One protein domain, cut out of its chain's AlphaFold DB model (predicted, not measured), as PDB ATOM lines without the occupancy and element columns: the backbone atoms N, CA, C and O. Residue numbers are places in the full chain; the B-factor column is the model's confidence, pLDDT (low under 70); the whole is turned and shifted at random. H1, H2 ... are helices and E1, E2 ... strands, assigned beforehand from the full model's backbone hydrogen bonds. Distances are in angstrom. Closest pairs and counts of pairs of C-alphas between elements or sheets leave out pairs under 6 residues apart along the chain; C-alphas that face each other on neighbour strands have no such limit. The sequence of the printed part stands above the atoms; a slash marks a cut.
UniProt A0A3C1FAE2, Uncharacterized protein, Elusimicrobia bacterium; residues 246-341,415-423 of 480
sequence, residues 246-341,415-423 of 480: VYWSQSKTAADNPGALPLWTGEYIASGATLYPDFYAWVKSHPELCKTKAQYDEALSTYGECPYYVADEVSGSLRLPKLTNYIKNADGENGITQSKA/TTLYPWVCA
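What this domain is: This is residues 246 to 341 and 415 to 423 of the 480 residues of an uncharacterized protein of Elusimicrobia bacterium (UniProt A0A3C1FAE2). A twisted, branched sheet has E5 as its spine, with E1 on one side and E2 and E3 on the other, and the hairpin of E3 and E4 makes one end of the long axis. H1, H2 and the loop at Ser 315 make the opposite end, while H3 lies off the sheet, and the long unnamed stretch 304 to 325 leads from H3 to E3 by way of that loop. The printed part has 105 residues with elements in the order E1 E2 H1 H2 H3 E3 E4 E5; the neighbour strands are antiparallel, and the class is mixed, with 49 residues in named elements, under half. It is elongated, 52 by 32 by 19 A, and only just compact, close to loose, with a radius of gyration of the C-alphas of 15.3 A.

Where its parts are: E1, residues 246 to 249, begins at C-alpha 246 (12.807, 36.006, -43.086). E2 is residues 260 to 262, H1 272 to 275 and H2 277 to 285, 12.1 A long. H3, residues 293 to 303, is 15.3 A long. E3, residues 326 to 331, spans 16.1 A, and E4 is residues 335 to 338. E5, residues 415 to 422, spans 21.7 A and ends at C-alpha 422 (10.493, 33.266, -37.490).

How they stand to each other: The sheet is only just strongly twisted, its C-alphas up to 4.2 A off the best plane. N 247 and O 420 of E1 and E5 are 2.9 A apart, within hydrogen-bond range, as are N 261 and O 421 of E2 and E5, 2.8 A, N 417 and O 326 of E5 and E3, 2.8 A, and N 329 and O 337 of E3 and E4, 3.0 A. H1 and H2 only just touch, only at the corner, with 3 pairs of C-alphas within 8 A, the closest those of Ala 273 and Tyr 280, 5.4 A. H3 touches no helix, and H1, H2 and H3 are not on the sheet. In H2 and H3 every O i to N i+4 pair is within range; H1 is too short for one.

The domain as a whole: The C-alphas farthest apart, of Ser 315 and Glu 333, are 52.2 A apart. Residues 342 to 414 are not printed; C-alphas 341 and 415 are 11.9 A apart. H3 to E3 is a long link. Residues 328 to 341 are under pLDDT 70.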
ATOM      1  N   VAL A 246      11.975  36.925 -42.309       91.19
ATOM      2  CA  VAL A 246      12.807  36.006 -43.086       91.19
ATOM      3  C   VAL A 246      14.274  36.380 -42.917       91.19
ATOM      4  O   VAL A 246      14.663  37.526 -43.141       91.19
ATOM      5  N   TYR A 247      15.105  35.410 -42.550       89.75
ATOM      6  CA  TYR A 247      16.542  35.600 -42.387       89.75
ATOM      7  C   TYR A 247      17.338  34.426 -42.963       89.75
ATOM      8  O   TYR A 247      16.815  33.342 -43.206       89.75
ATOM      9  N   TRP A 248      18.627  34.658 -43.192       89.44
ATOM     10  CA  TRP A 248      19.542  33.692 -43.792       89.44
ATOM     11  C   TRP A 248      20.521  33.177 -42.734       89.44
ATOM     12  O   TRP A 248      21.263  33.962 -42.144       89.44
ATOM     13  N   SER A 249      20.519  31.867 -42.485       87.81
ATOM     14  CA  SER A 249      21.365  31.203 -41.483       87.81
ATOM     15  C   SER A 249      22.454  30.370 -42.149       87.81
ATOM     16  O   SER A 249      22.206  29.724 -43.162       87.81
ATOM     17  N   GLN A 250      23.652  30.325 -41.567       87.94
ATOM     18  CA  GLN A 250      24.699  29.387 -42.004       87.94
ATOM     19  C   GLN A 250      24.390  27.940 -41.584       87.94
ATOM     20  O   GLN A 250      24.984  27.003 -42.114       87.94
ATOM     21  N   SER A 251      23.448  27.741 -40.652       85.38
ATOM     22  CA  SER A 251      23.018  26.415 -40.221       85.38
ATOM     23  C   SER A 251      21.694  26.008 -40.860       85.38
ATOM     24  O   SER A 251      20.716  26.761 -40.871       85.38
ATOM     25  N   LYS A 252      21.659  24.761 -41.333       87.62
ATOM     26  CA  LYS A 252      20.444  24.075 -41.789       87.62
ATOM     27  C   LYS A 252      19.672  23.389 -40.661       87.62
ATOM     28  O   LYS A 252      18.638  22.783 -40.930       87.62
ATOM     29  N   THR A 253      20.188  23.390 -39.429       83.44
ATOM     30  CA  THR A 253      19.568  22.659 -38.317       83.44
ATOM     31  C   THR A 253      18.563  23.538 -37.580       83.44
ATOM     32  O   THR A 253      18.787  24.732 -37.384       83.44
ATOM     33  N   ALA A 254      17.452  22.940 -37.144       78.69
ATOM     34  CA  ALA A 254      16.468  23.627 -36.308       78.69
ATOM     35  C   ALA A 254      17.010  23.941 -34.901       78.69
ATOM     36  O   ALA A 254      16.545  24.880 -34.265       78.69
ATOM     37  N   ALA A 255      18.015  23.194 -34.424       76.88
ATOM     38  CA  ALA A 255      18.646  23.431 -33.126       76.88
ATOM     39  C   ALA A 255      19.346  24.799 -33.066       76.88
ATOM     40  O   ALA A 255      19.245  25.494 -32.061       76.88
ATOM     41  N   ASP A 256      19.983  25.206 -34.168       80.19
ATOM     42  CA  ASP A 256      20.646  26.511 -34.288       80.19
ATOM     43  C   ASP A 256      19.677  27.641 -34.690       80.19
ATOM     44  O   ASP A 256      20.062  28.808 -34.745       80.19
ATOM     45  N   ASN A 257      18.418  27.304 -34.992       81.81
ATOM     46  CA  ASN A 257      17.373  28.225 -35.445       81.81
ATOM     47  C   ASN A 257      16.061  27.998 -34.658       81.81
ATOM     48  O   ASN A 257      15.027  27.671 -35.248       81.81
ATOM     49  N   PRO A 258      16.083  28.125 -33.317       77.00
ATOM     50  CA  PRO A 258      14.925  27.833 -32.480       77.00
ATOM     51  C   PRO A 258      13.747  28.755 -32.810       77.00
ATOM     52  O   PRO A 258      13.900  29.966 -32.959       77.00
ATOM     53  N   GLY A 259      12.548  28.175 -32.914       79.25
ATOM     54  CA  GLY A 259      11.326  28.928 -33.207       79.25
ATOM     55  C   GLY A 259      11.224  29.442 -34.648       79.25
ATOM     56  O   GLY A 259      10.349  30.264 -34.925       79.25
ATOM     57  N   ALA A 260      12.077  28.972 -35.558       86.12
ATOM     58  CA  ALA A 260      12.004  29.283 -36.977       86.12
ATOM     59  C   ALA A 260      11.655  28.048 -37.821       86.12
ATOM     60  O   ALA A 260      11.901  26.909 -37.423       86.12
ATOM     61  N   LEU A 261      11.085  28.287 -39.000       90.25
ATOM     62  CA  LEU A 261      10.716  27.263 -39.970       90.25
ATOM     63  C   LEU A 261      11.583  27.361 -41.234       90.25
ATOM     64  O   LEU A 261      11.870  28.475 -41.688       90.25
ATOM     65  N   PRO A 262      12.015  26.224 -41.807       91.56
ATOM     66  CA  PRO A 262      12.899  26.214 -42.961       91.56
ATOM     67  C   PRO A 262      12.125  26.570 -44.231       91.56
ATOM     68  O   PRO A 262      11.151  25.910 -44.587       91.56
ATOM     69  N   LEU A 263      12.577  27.588 -44.959       92.44
ATOM     70  CA  LEU A 263      11.922  28.017 -46.194       92.44
ATOM     71  C   LEU A 263      12.463  27.323 -47.443       92.44
ATOM     72  O   LEU A 263      11.941  27.547 -48.518       92.44
ATOM     73  N   TRP A 264      13.490  26.478 -47.374       88.12
ATOM     74  CA  TRP A 264      13.981  25.757 -48.565       88.12
ATOM     75  C   TRP A 264      13.239  24.443 -48.836       88.12
ATOM     76  O   TRP A 264      13.455  23.794 -49.863       88.12
ATOM     77  N   THR A 265      12.365  24.029 -47.921       87.50
ATOM     78  CA  THR A 265      11.581  22.795 -48.033       87.50
ATOM     79  C   THR A 265      10.230  23.040 -48.705       87.50
ATOM     80  O   THR A 265       9.748  22.159 -49.418       87.50
ATOM     81  N   GLY A 266       9.640  24.230 -48.530       87.75
ATOM     82  CA  GLY A 266       8.252  24.499 -48.916       87.75
ATOM     83  C   GLY A 266       7.256  23.661 -48.115       87.75
ATOM     84  O   GLY A 266       6.269  23.183 -48.674       87.75
ATOM     85  N   GLU A 267       7.577  23.391 -46.846       91.50
ATOM     86  CA  GLU A 267       6.851  22.447 -45.998       91.50
ATOM     87  C   GLU A 267       5.351  22.761 -45.932       91.50
ATOM     88  O   GLU A 267       4.932  23.912 -45.781       91.50
ATOM     89  N   TYR A 268       4.541  21.708 -46.047       93.12
ATOM     90  CA  TYR A 268       3.104  21.770 -45.837       93.12
ATOM     91  C   TYR A 268       2.769  21.331 -44.414       93.12
ATOM     92  O   TYR A 268       2.969  20.174 -44.042       93.12
ATOM     93  N   ILE A 269       2.212  22.251 -43.637       90.88
ATOM     94  CA  ILE A 269       1.859  22.067 -42.236       90.88
ATOM     95  C   ILE A 269       0.336  21.969 -42.147       90.88
ATOM     96  O   ILE A 269      -0.374  22.975 -42.127       90.88
ATOM     97  N   ALA A 270      -0.177  20.739 -42.078       89.19
ATOM     98  CA  ALA A 270      -1.618  20.475 -42.037       89.19
ATOM     99  C   ALA A 270      -2.320  21.109 -40.820       89.19
ATOM    100  O   ALA A 270      -3.493  21.458 -40.900       89.19
ATOM    101  N   SER A 271      -1.600  21.284 -39.708       86.25
ATOM    102  CA  SER A 271      -2.110  21.853 -38.450       86.25
ATOM    103  C   SER A 271      -1.467  23.204 -38.116       86.25
ATOM    104  O   SER A 271      -1.168  23.475 -36.954       86.25
ATOM    105  N   GLY A 272      -1.219  24.045 -39.126       84.19
ATOM    106  CA  GLY A 272      -0.545  25.340 -38.975       84.19
ATOM    107  C   GLY A 272      -1.190  26.246 -37.922       84.19
ATOM    108  O   GLY A 272      -0.493  26.757 -37.050       84.19
ATOM    109  N   ALA A 273      -2.520  26.356 -37.928       83.31
ATOM    110  CA  ALA A 273      -3.278  27.157 -36.965       83.31
ATOM    111  C   ALA A 273      -3.181  26.649 -35.514       83.31
ATOM    112  O   ALA A 273      -3.352  27.432 -34.587       83.31
ATOM    113  N   THR A 274      -2.898  25.362 -35.302       81.56
ATOM    114  CA  THR A 274      -2.774  24.769 -33.959       81.56
ATOM    115  C   THR A 274      -1.335  24.797 -33.458       81.56
ATOM    116  O   THR A 274      -1.089  25.041 -32.282       81.56
ATOM    117  N   LEU A 275      -0.379  24.519 -34.343       77.38
ATOM    118  CA  LEU A 275       1.039  24.418 -33.999       77.38
ATOM    119  C   LEU A 275       1.721  25.792 -33.911       77.38
ATOM    120  O   LEU A 275       2.624  25.977 -33.094       77.38
ATOM    121  N   TYR A 276       1.268  26.744 -34.732       84.38
ATOM    122  CA  TYR A 276       1.812  28.096 -34.849       84.38
ATOM    123  C   TYR A 276       0.682  29.144 -34.992       84.38
ATOM    124  O   TYR A 276       0.628  29.839 -36.006       84.38
ATOM    125  N   PRO A 277      -0.257  29.273 -34.033       81.25
ATOM    126  CA  PRO A 277      -1.429  30.151 -34.158       81.25
ATOM    127  C   PRO A 277      -1.078  31.619 -34.417       81.25
ATOM    128  O   PRO A 277      -1.714  32.243 -35.264       81.25
ATOM    129  N   ASP A 278      -0.055  32.158 -33.748       81.81
ATOM    130  CA  ASP A 278       0.358  33.553 -33.939       81.81
ATOM    131  C   ASP A 278       0.948  33.767 -35.336       81.81
ATOM    132  O   ASP A 278       0.583  34.714 -36.029       81.81
ATOM    133  N   PHE A 279       1.814  32.856 -35.790       88.69
ATOM    134  CA  PHE A 279       2.375  32.910 -37.142       88.69
ATOM    135  C   PHE A 279       1.307  32.710 -38.213       88.69
ATOM    136  O   PHE A 279       1.298  33.412 -39.215       88.69
ATOM    137  N   TYR A 280       0.371  31.790 -37.992       89.81
ATOM    138  CA  TYR A 280      -0.758  31.560 -38.880       89.81
ATOM    139  C   TYR A 280      -1.643  32.811 -38.993       89.81
ATOM    140  O   TYR A 280      -1.977  33.231 -40.102       89.81
ATOM    141  N   ALA A 281      -1.971  33.449 -37.865       87.56
ATOM    142  CA  ALA A 281      -2.704  34.712 -37.843       87.56
ATOM    143  C   ALA A 281      -1.926  35.832 -38.551       87.56
ATOM    144  O   ALA A 281      -2.518  36.584 -39.326       87.56
ATOM    145  N   TRP A 282      -0.607  35.898 -38.347       91.94
ATOM    146  CA  TRP A 282       0.277  36.832 -39.042       91.94
ATOM    147  C   TRP A 282       0.277  36.597 -40.558       91.94
ATOM    148  O   TRP A 282       0.073  37.540 -41.312       91.94
ATOM    149  N   VAL A 283       0.404  35.357 -41.044       93.06
ATOM    150  CA  VAL A 283       0.335  35.066 -42.489       93.06
ATOM    151  C   VAL A 283      -1.026  35.476 -43.059       93.06
ATOM    152  O   VAL A 283      -1.093  36.130 -44.098       93.06
ATOM    153  N   LYS A 284      -2.125  35.163 -42.360       90.88
ATOM    154  CA  LYS A 284      -3.486  35.552 -42.771       90.88
ATOM    155  C   LYS A 284      -3.683  37.069 -42.809       90.88
ATOM    156  O   LYS A 284      -4.486  37.539 -43.615       90.88
ATOM    157  N   SER A 285      -2.979  37.824 -41.964       92.50
ATOM    158  CA  SER A 285      -3.016  39.289 -41.976       92.50
ATOM    159  C   SER A 285      -2.136  39.917 -43.062       92.50
ATOM    160  O   SER A 285      -2.252  41.121 -43.270       92.50
ATOM    161  N   HIS A 286      -1.303  39.130 -43.751       92.19
ATOM    162  CA  HIS A 286      -0.426  39.561 -44.848       92.19
ATOM    163  C   HIS A 286      -0.824  38.863 -46.168       92.19
ATOM    164  O   HIS A 286      -0.085  38.016 -46.690       92.19
ATOM    165  N   PRO A 287      -2.017  39.162 -46.731       91.56
ATOM    166  CA  PRO A 287      -2.492  38.535 -47.965       91.56
ATOM    167  C   PRO A 287      -1.590  38.823 -49.175       91.56
ATOM    168  O   PRO A 287      -1.574  38.039 -50.121       91.56
ATOM    169  N   GLU A 288      -0.807  39.903 -49.150       93.25
ATOM    170  CA  GLU A 288       0.209  40.222 -50.155       93.25
ATOM    171  C   GLU A 288       1.351  39.196 -50.209       93.25
ATOM    172  O   GLU A 288       1.989  39.041 -51.251       93.25
ATOM    173  N   LEU A 289       1.568  38.456 -49.117       92.62
ATOM    174  CA  LEU A 289       2.528  37.359 -49.035       92.62
ATOM    175  C   LEU A 289       1.887  35.995 -49.332       92.62
ATOM    176  O   LEU A 289       2.573  34.980 -49.246       92.62
ATOM    177  N   CYS A 290       0.605  35.943 -49.709       93.50
ATOM    178  CA  CYS A 290      -0.131  34.700 -49.932       93.50
ATOM    179  C   CYS A 290      -0.511  34.484 -51.407       93.50
ATOM    180  O   CYS A 290      -0.833  35.417 -52.147       93.50
ATOM    181  N   LYS A 291      -0.538  33.219 -51.834       93.94
ATOM    182  CA  LYS A 291      -1.069  32.778 -53.133       93.94
ATOM    183  C   LYS A 291      -2.022  31.605 -52.953       93.94
ATOM    184  O   LYS A 291      -2.013  30.929 -51.927       93.94
ATOM    185  N   THR A 292      -2.853  31.352 -53.961       93.62
ATOM    186  CA  THR A 292      -3.644  30.116 -53.982       93.62
ATOM    187  C   THR A 292      -2.724  28.917 -54.211       93.62
ATOM    188  O   THR A 292      -1.665  29.052 -54.828       93.62
ATOM    189  N   LYS A 293      -3.143  27.723 -53.776       93.06
ATOM    190  CA  LYS A 293      -2.400  26.476 -54.026       93.06
ATOM    191  C   LYS A 293      -2.012  26.319 -55.503       93.06
ATOM    192  O   LYS A 293      -0.872  25.996 -55.806       93.06
ATOM    193  N   ALA A 294      -2.946  26.593 -56.416       93.31
ATOM    194  CA  ALA A 294      -2.711  26.472 -57.855       93.31
ATOM    195  C   ALA A 294      -1.595  27.411 -58.346       93.31
ATOM    196  O   ALA A 294      -0.702  26.972 -59.061       93.31
ATOM    197  N   GLN A 295      -1.609  28.675 -57.910       93.56
ATOM    198  CA  GLN A 295      -0.573  29.658 -58.251       93.56
ATOM    199  C   GLN A 295       0.786  29.301 -57.639       93.56
ATOM    200  O   GLN A 295       1.826  29.514 -58.257       93.56
ATOM    201  N   TYR A 296       0.782  28.760 -56.421       94.06
ATOM    202  CA  TYR A 296       1.991  28.296 -55.751       94.06
ATOM    203  C   TYR A 296       2.629  27.116 -56.502       94.06
ATOM    204  O   TYR A 296       3.830  27.129 -56.768       94.06
ATOM    205  N   ASP A 297       1.829  26.122 -56.895       93.25
ATOM    206  CA  ASP A 297       2.309  24.950 -57.636       93.25
ATOM    207  C   ASP A 297       2.803  25.325 -59.047       93.25
ATOM    208  O   ASP A 297       3.807  24.787 -59.519       93.25
ATOM    209  N   GLU A 298       2.147  26.285 -59.708       93.94
ATOM    210  CA  GLU A 298       2.590  26.840 -60.992       93.94
ATOM    211  C   GLU A 298       3.952  27.542 -60.869       93.94
ATOM    212  O   GLU A 298       4.849  27.305 -61.686       93.94
ATOM    213  N   ALA A 299       4.143  28.351 -59.821       88.00
ATOM    214  CA  ALA A 299       5.419  29.005 -59.540       88.00
ATOM    215  C   ALA A 299       6.533  27.981 -59.276       88.00
ATOM    216  O   ALA A 299       7.627  28.107 -59.829       88.00
ATOM    217  N   LEU A 300       6.243  26.915 -58.520       89.25
ATOM    218  CA  LEU A 300       7.198  25.829 -58.297       89.25
ATOM    219  C   LEU A 300       7.576  25.085 -59.579       89.25
ATOM    220  O   LEU A 300       8.748  24.762 -59.760       89.25
ATOM    221  N   SER A 301       6.614  24.809 -60.459       91.44
ATOM    222  CA  SER A 301       6.871  24.142 -61.743       91.44
ATOM    223  C   SER A 301       7.729  25.007 -62.673       91.44
ATOM    224  O   SER A 301       8.637  24.514 -63.338       91.44
ATOM    225  N   THR A 302       7.464  26.315 -62.686       89.94
ATOM    226  CA  THR A 302       8.101  27.259 -63.612       89.94
ATOM    227  C   THR A 302       9.490  27.690 -63.147       89.94
ATOM    228  O   THR A 302      10.422  27.755 -63.948       89.94
ATOM    229  N   TYR A 303       9.643  27.990 -61.856       85.75
ATOM    230  CA  TYR A 303      10.844  28.629 -61.311       85.75
ATOM    231  C   TYR A 303      11.617  27.739 -60.333       85.75
ATOM    232  O   TYR A 303      12.759  28.047 -60.000       85.75
ATOM    233  N   GLY A 304      11.030  26.629 -59.874       84.44
ATOM    234  CA  GLY A 304      11.611  25.771 -58.836       84.44
ATOM    235  C   GLY A 304      11.497  26.337 -57.413       84.44
ATOM    236  O   GLY A 304      11.833  25.639 -56.455       84.44
ATOM    237  N   GLU A 305      10.986  27.561 -57.271       89.25
ATOM    238  CA  GLU A 305      10.836  28.304 -56.021       89.25
ATOM    239  C   GLU A 305       9.538  29.124 -56.006       89.25
ATOM    240  O   GLU A 305       8.985  29.472 -57.050       89.25
ATOM    241  N   CYS A 306       9.027  29.412 -54.812       92.19
ATOM    242  CA  CYS A 306       7.853  30.247 -54.601       92.19
ATOM    243  C   CYS A 306       8.019  31.051 -53.300       92.19
ATOM    244  O   CYS A 306       8.094  30.445 -52.230       92.19
ATOM    245  N   PRO A 307       8.063  32.396 -53.353       91.44
ATOM    246  CA  PRO A 307       8.278  33.233 -52.172       91.44
ATOM    247  C   PRO A 307       7.009  33.481 -51.341       91.44
ATOM    248  O   PRO A 307       7.062  34.221 -50.363       91.44
ATOM    249  N   TYR A 308       5.873  32.892 -51.722       94.62
ATOM    250  CA  TYR A 308       4.572  33.149 -51.108       94.62
ATOM    251  C   TYR A 308       4.113  31.982 -50.232       94.62
ATOM    252  O   TYR A 308       4.408  30.826 -50.520       94.62
ATOM    253  N   TYR A 309       3.337  32.283 -49.197       95.50
ATOM    254  CA  TYR A 309       2.628  31.296 -48.390       95.50
ATOM    255  C   TYR A 309       1.365  30.807 -49.108       95.50
ATOM    256  O   TYR A 309       0.779  31.517 -49.930       95.50
ATOM    257  N   VAL A 310       0.884  29.624 -48.731       95.44
ATOM    258  CA  VAL A 310      -0.510  29.220 -48.974       95.44
ATOM    259  C   VAL A 310      -1.162  29.011 -47.619       95.44
ATOM    260  O   VAL A 310      -0.843  28.056 -46.914       95.44
ATOM    261  N   ALA A 311      -2.057  29.916 -47.241       90.56
ATOM    262  CA  ALA A 311      -2.918  29.719 -46.085       90.56
ATOM    263  C   ALA A 311      -4.219  29.048 -46.535       90.56
ATOM    264  O   ALA A 311      -4.761  29.400 -47.583       90.56
ATOM    265  N   ASP A 312      -4.726  28.114 -45.733       90.62
ATOM    266  CA  ASP A 312      -6.003  27.438 -45.975       90.62
ATOM    267  C   ASP A 312      -6.086  26.662 -47.303       90.62
ATOM    268  O   ASP A 312      -7.115  26.664 -47.976       90.62
ATOM    269  N   GLU A 313      -5.026  25.932 -47.673       88.62
ATOM    270  CA  GLU A 313      -5.171  24.854 -48.669       88.62
ATOM    271  C   GLU A 313      -6.209  23.821 -48.190       88.62
ATOM    272  O   GLU A 313      -7.084  23.389 -48.938       88.62
ATOM    273  N   VAL A 314      -6.138  23.505 -46.898       88.69
ATOM    274  CA  VAL A 314      -7.208  22.972 -46.047       88.69
ATOM    275  C   VAL A 314      -7.370  23.925 -44.858       88.69
ATOM    276  O   VAL A 314      -6.376  24.493 -44.411       88.69
ATOM    277  N   SER A 315      -8.583  24.108 -44.329       89.38
ATOM    278  CA  SER A 315      -8.834  25.002 -43.182       89.38
ATOM    279  C   SER A 315      -7.827  24.786 -42.040       89.38
ATOM    280  O   SER A 315      -7.703  23.673 -41.526       89.38
ATOM    281  N   GLY A 316      -7.095  25.838 -41.664       85.19
ATOM    282  CA  GLY A 316      -6.080  25.817 -40.608       85.19
ATOM    283  C   GLY A 316      -4.708  25.269 -41.022       85.19
ATOM    284  O   GLY A 316      -3.823  25.159 -40.171       85.19
ATOM    285  N   SER A 317      -4.503  24.938 -42.298       92.50
ATOM    286  CA  SER A 317      -3.198  24.535 -42.838       92.50
ATOM    287  C   SER A 317      -2.377  25.729 -43.328       92.50
ATOM    288  O   SER A 317      -2.917  26.772 -43.713       92.50
ATOM    289  N   LEU A 318      -1.056  25.554 -43.335       93.69
ATOM    290  CA  LEU A 318      -0.102  26.525 -43.851       93.69
ATOM    291  C   LEU A 318       0.937  25.820 -44.724       93.69
ATOM    292  O   LEU A 318       1.593  24.886 -44.271       93.69
ATOM    293  N   ARG A 319       1.131  26.289 -45.955       94.81
ATOM    294  CA  ARG A 319       2.300  25.948 -46.770       94.81
ATOM    295  C   ARG A 319       3.291  27.101 -46.740       94.81
ATOM    296  O   ARG A 319       2.915  28.245 -46.998       94.81
ATOM    297  N   LEU A 320       4.541  26.786 -46.416       95.00
ATOM    298  CA  LEU A 320       5.632  27.754 -46.381       95.00
ATOM    299  C   LEU A 320       6.127  28.087 -47.793       95.00
ATOM    300  O   LEU A 320       6.036  27.229 -48.672       95.00
ATOM    301  N   PRO A 321       6.721  29.276 -47.999       95.19
ATOM    302  CA  PRO A 321       7.545  29.563 -49.154       95.19
ATOM    303  C   PRO A 321       8.585  28.469 -49.368       95.19
ATOM    304  O   PRO A 321       9.109  27.895 -48.410       95.19
ATOM    305  N   LYS A 322       8.913  28.228 -50.633       93.44
ATOM    306  CA  LYS A 322      10.051  27.412 -51.035       93.44
ATOM    307  C   LYS A 322      11.071  28.306 -51.717       93.44
ATOM    308  O   LYS A 322      10.897  28.640 -52.880       93.44
ATOM    309  N   LEU A 323      12.106  28.703 -50.998       89.62
ATOM    310  CA  LEU A 323      13.184  29.558 -51.473       89.62
ATOM    311  C   LEU A 323      14.429  28.726 -51.765       89.62
ATOM    312  O   LEU A 323      14.782  27.825 -51.001       89.62
ATOM    313  N   THR A 324      15.128  29.039 -52.851       84.94
ATOM    314  CA  THR A 324      16.409  28.392 -53.134       84.94
ATOM    315  C   THR A 324      17.459  28.822 -52.104       84.94
ATOM    316  O   THR A 324      17.497  29.980 -51.689       84.94
ATOM    317  N   ASN A 325      18.339  27.904 -51.690       83.69
ATOM    318  CA  ASN A 325      19.463  28.246 -50.814       83.69
ATOM    319  C   ASN A 325      20.360  29.299 -51.474       83.69
ATOM    320  O   ASN A 325      20.646  29.229 -52.672       83.69
ATOM    321  N   TYR A 326      20.850  30.248 -50.681       78.94
ATOM    322  CA  TYR A 326      21.717  31.301 -51.179       78.94
ATOM    323  C   TYR A 326      23.166  30.835 -51.108       78.94
ATOM    324  O   TYR A 326      23.713  30.640 -50.025       78.94
ATOM    325  N   ILE A 327      23.777  30.638 -52.273       74.31
ATOM    326  CA  ILE A 327      25.148  30.148 -52.402       74.31
ATOM    327  C   ILE A 327      26.005  31.277 -52.972       74.31
ATOM    328  O   ILE A 327      25.744  31.769 -54.073       74.31
ATOM    329  N   LYS A 328      27.028  31.688 -52.219       69.06
ATOM    330  CA  LYS A 328      28.107  32.545 -52.727       69.06
ATOM    331  C   LYS A 328      29.348  31.706 -52.945       69.06
ATOM    332  O   LYS A 328      29.869  31.132 -51.988       69.06
ATOM    333  N   ASN A 329      29.807  31.693 -54.187       65.62
ATOM    334  CA  ASN A 329      31.038  31.043 -54.602       65.62
ATOM    335  C   ASN A 329      32.137  32.105 -54.724       65.62
ATOM    336  O   ASN A 329      31.858  33.250 -55.084       65.62
ATOM    337  N   ALA A 330      33.377  31.729 -54.427       57.31
ATOM    338  CA  ALA A 330      34.550  32.519 -54.783       57.31
ATOM    339  C   ALA A 330      35.281  31.808 -55.924       57.31
ATOM    340  O   ALA A 330      35.682  30.653 -55.767       57.31
ATOM    341  N   ASP A 331      35.431  32.482 -57.062       57.03
ATOM    342  CA  ASP A 331      36.252  32.012 -58.175       57.03
ATOM    343  C   ASP A 331      37.496  32.909 -58.349       57.03
ATOM    344  O   ASP A 331      37.561  34.038 -57.850       57.03
ATOM    345  N   GLY A 332      38.536  32.371 -58.993       52.16
ATOM    346  CA  GLY A 332      39.807  33.077 -59.193       52.16
ATOM    347  C   GLY A 332      39.794  34.103 -60.331       52.16
ATOM    348  O   GLY A 332      40.763  34.845 -60.468       52.16
ATOM    349  N   GLU A 333      38.728  34.148 -61.139       53.50
ATOM    350  CA  GLU A 333      38.680  34.894 -62.409       53.50
ATOM    351  C   GLU A 333      37.601  36.000 -62.427       53.50
ATOM    352  O   GLU A 333      37.843  37.083 -62.953       53.50
ATOM    353  N   ASN A 334      36.450  35.787 -61.781       49.88
ATOM    354  CA  ASN A 334      35.311  36.714 -61.684       49.88
ATOM    355  C   ASN A 334      35.041  37.232 -60.249       49.88
ATOM    356  O   ASN A 334      34.176  38.093 -60.058       49.88
ATOM    357  N   GLY A 335      35.756  36.746 -59.229       59.56
ATOM    358  CA  GLY A 335      35.609  37.150 -57.830       59.56
ATOM    359  C   GLY A 335      34.470  36.433 -57.087       59.56
ATOM    360  O   GLY A 335      34.238  35.237 -57.251       59.56
ATOM    361  N   ILE A 336      33.772  37.145 -56.191       57.97
ATOM    362  CA  ILE A 336      32.645  36.584 -55.420       57.97
ATOM    363  C   ILE A 336      31.367  36.684 -56.260       57.97
ATOM    364  O   ILE A 336      30.823  37.778 -56.421       57.97
ATOM    365  N   THR A 337      30.853  35.551 -56.745       57.53
ATOM    366  CA  THR A 337      29.659  35.494 -57.606       57.53
ATOM    367  C   THR A 337      28.553  34.604 -57.018       57.53
ATOM    368  O   THR A 337      28.798  33.694 -56.221       57.53
ATOM    369  N   GLN A 338      27.296  34.892 -57.378       58.59
ATOM    370  CA  GLN A 338      26.136  34.053 -57.058       58.59
ATOM    371  C   GLN A 338      25.902  33.090 -58.227       58.59
ATOM    372  O   GLN A 338      25.615  33.532 -59.338       58.59
ATOM    373  N   SER A 339      26.022  31.782 -58.005       55.34
ATOM    374  CA  SER A 339      25.829  30.778 -59.061       55.34
ATOM    375  C   SER A 339      25.113  29.524 -58.546       55.34
ATOM    376  O   SER A 339      25.146  29.210 -57.355       55.34
ATOM    377  N   LYS A 340      24.407  28.828 -59.454       51.16
ATOM    378  CA  LYS A 340      23.756  27.533 -59.182       51.16
ATOM    379  C   LYS A 340      24.821  26.452 -58.935       51.16
ATOM    380  O   LYS A 340      25.964  26.615 -59.355       51.16
ATOM    381  N   ALA A 341      24.434  25.366 -58.255       48.88
ATOM    382  CA  ALA A 341      25.296  24.204 -58.016       48.88
ATOM    383  C   ALA A 341      26.001  23.767 -59.315       48.88
ATOM    384  O   ALA A 341      25.384  23.803 -60.382       48.88
ATOM    385  N   THR A 415      29.937  29.510 -49.340       75.31
ATOM    386  CA  THR A 415      29.083  29.585 -48.152       75.31
ATOM    387  C   THR A 415      27.641  29.410 -48.592       75.31
ATOM    388  O   THR A 415      27.150  30.162 -49.437       75.31
ATOM    389  N   THR A 416      26.967  28.421 -48.005       82.00
ATOM    390  CA  THR A 416      25.526  28.233 -48.179       82.00
ATOM    391  C   THR A 416      24.804  28.903 -47.026       82.00
ATOM    392  O   THR A 416      25.065  28.595 -45.864       82.00
ATOM    393  N   LEU A 417      23.882  29.801 -47.351       88.12
ATOM    394  CA  LEU A 417      22.919  30.324 -46.403       88.12
ATOM    395  C   LEU A 417      21.551  29.702 -46.669       88.12
ATOM    396  O   LEU A 417      21.082  29.628 -47.808       88.12
ATOM    397  N   TYR A 418      20.910  29.284 -45.590       90.62
ATOM    398  CA  TYR A 418      19.607  28.650 -45.578       90.62
ATOM    399  C   TYR A 418      18.548  29.677 -45.166       90.62
ATOM    400  O   TYR A 418      18.743  30.357 -44.153       90.62
ATOM    401  N   PRO A 419      17.455  29.835 -45.929       92.25
ATOM    402  CA  PRO A 419      16.412  30.793 -45.602       92.25
ATOM    403  C   PRO A 419      15.483  30.231 -44.522       92.25
ATOM    404  O   PRO A 419      14.952  29.131 -44.651       92.25
ATOM    405  N   TRP A 420      15.251  31.004 -43.472       91.88
ATOM    406  CA  TRP A 420      14.384  30.664 -42.347       91.88
ATOM    407  C   TRP A 420      13.349  31.764 -42.135       91.88
ATOM    408  O   TRP A 420      13.638  32.929 -42.397       91.88
ATOM    409  N   VAL A 421      12.173  31.415 -41.615       91.81
ATOM    410  CA  VAL A 421      11.178  32.385 -41.132       91.81
ATOM    411  C   VAL A 421      10.931  32.206 -39.645       91.81
ATOM    412  O   VAL A 421      10.776  31.083 -39.173       91.81
ATOM    413  N   CYS A 422      10.864  33.302 -38.899       89.06
ATOM    414  CA  CYS A 422      10.493  33.266 -37.490       89.06
ATOM    415  C   CYS A 422       8.995  32.950 -37.322       89.06
ATOM    416  O   CYS A 422       8.151  33.719 -37.777       89.06
ATOM    417  N   ALA A 423       8.660  31.831 -36.673       83.31
ATOM    418  CA  ALA A 423       7.289  31.316 -36.591       83.31
ATOM    419  C   ALA A 423       6.805  31.002 -35.163       83.31
ATOM    420  O   ALA A 423       5.617  30.781 -34.984       83.31
TER     421      ALA A 423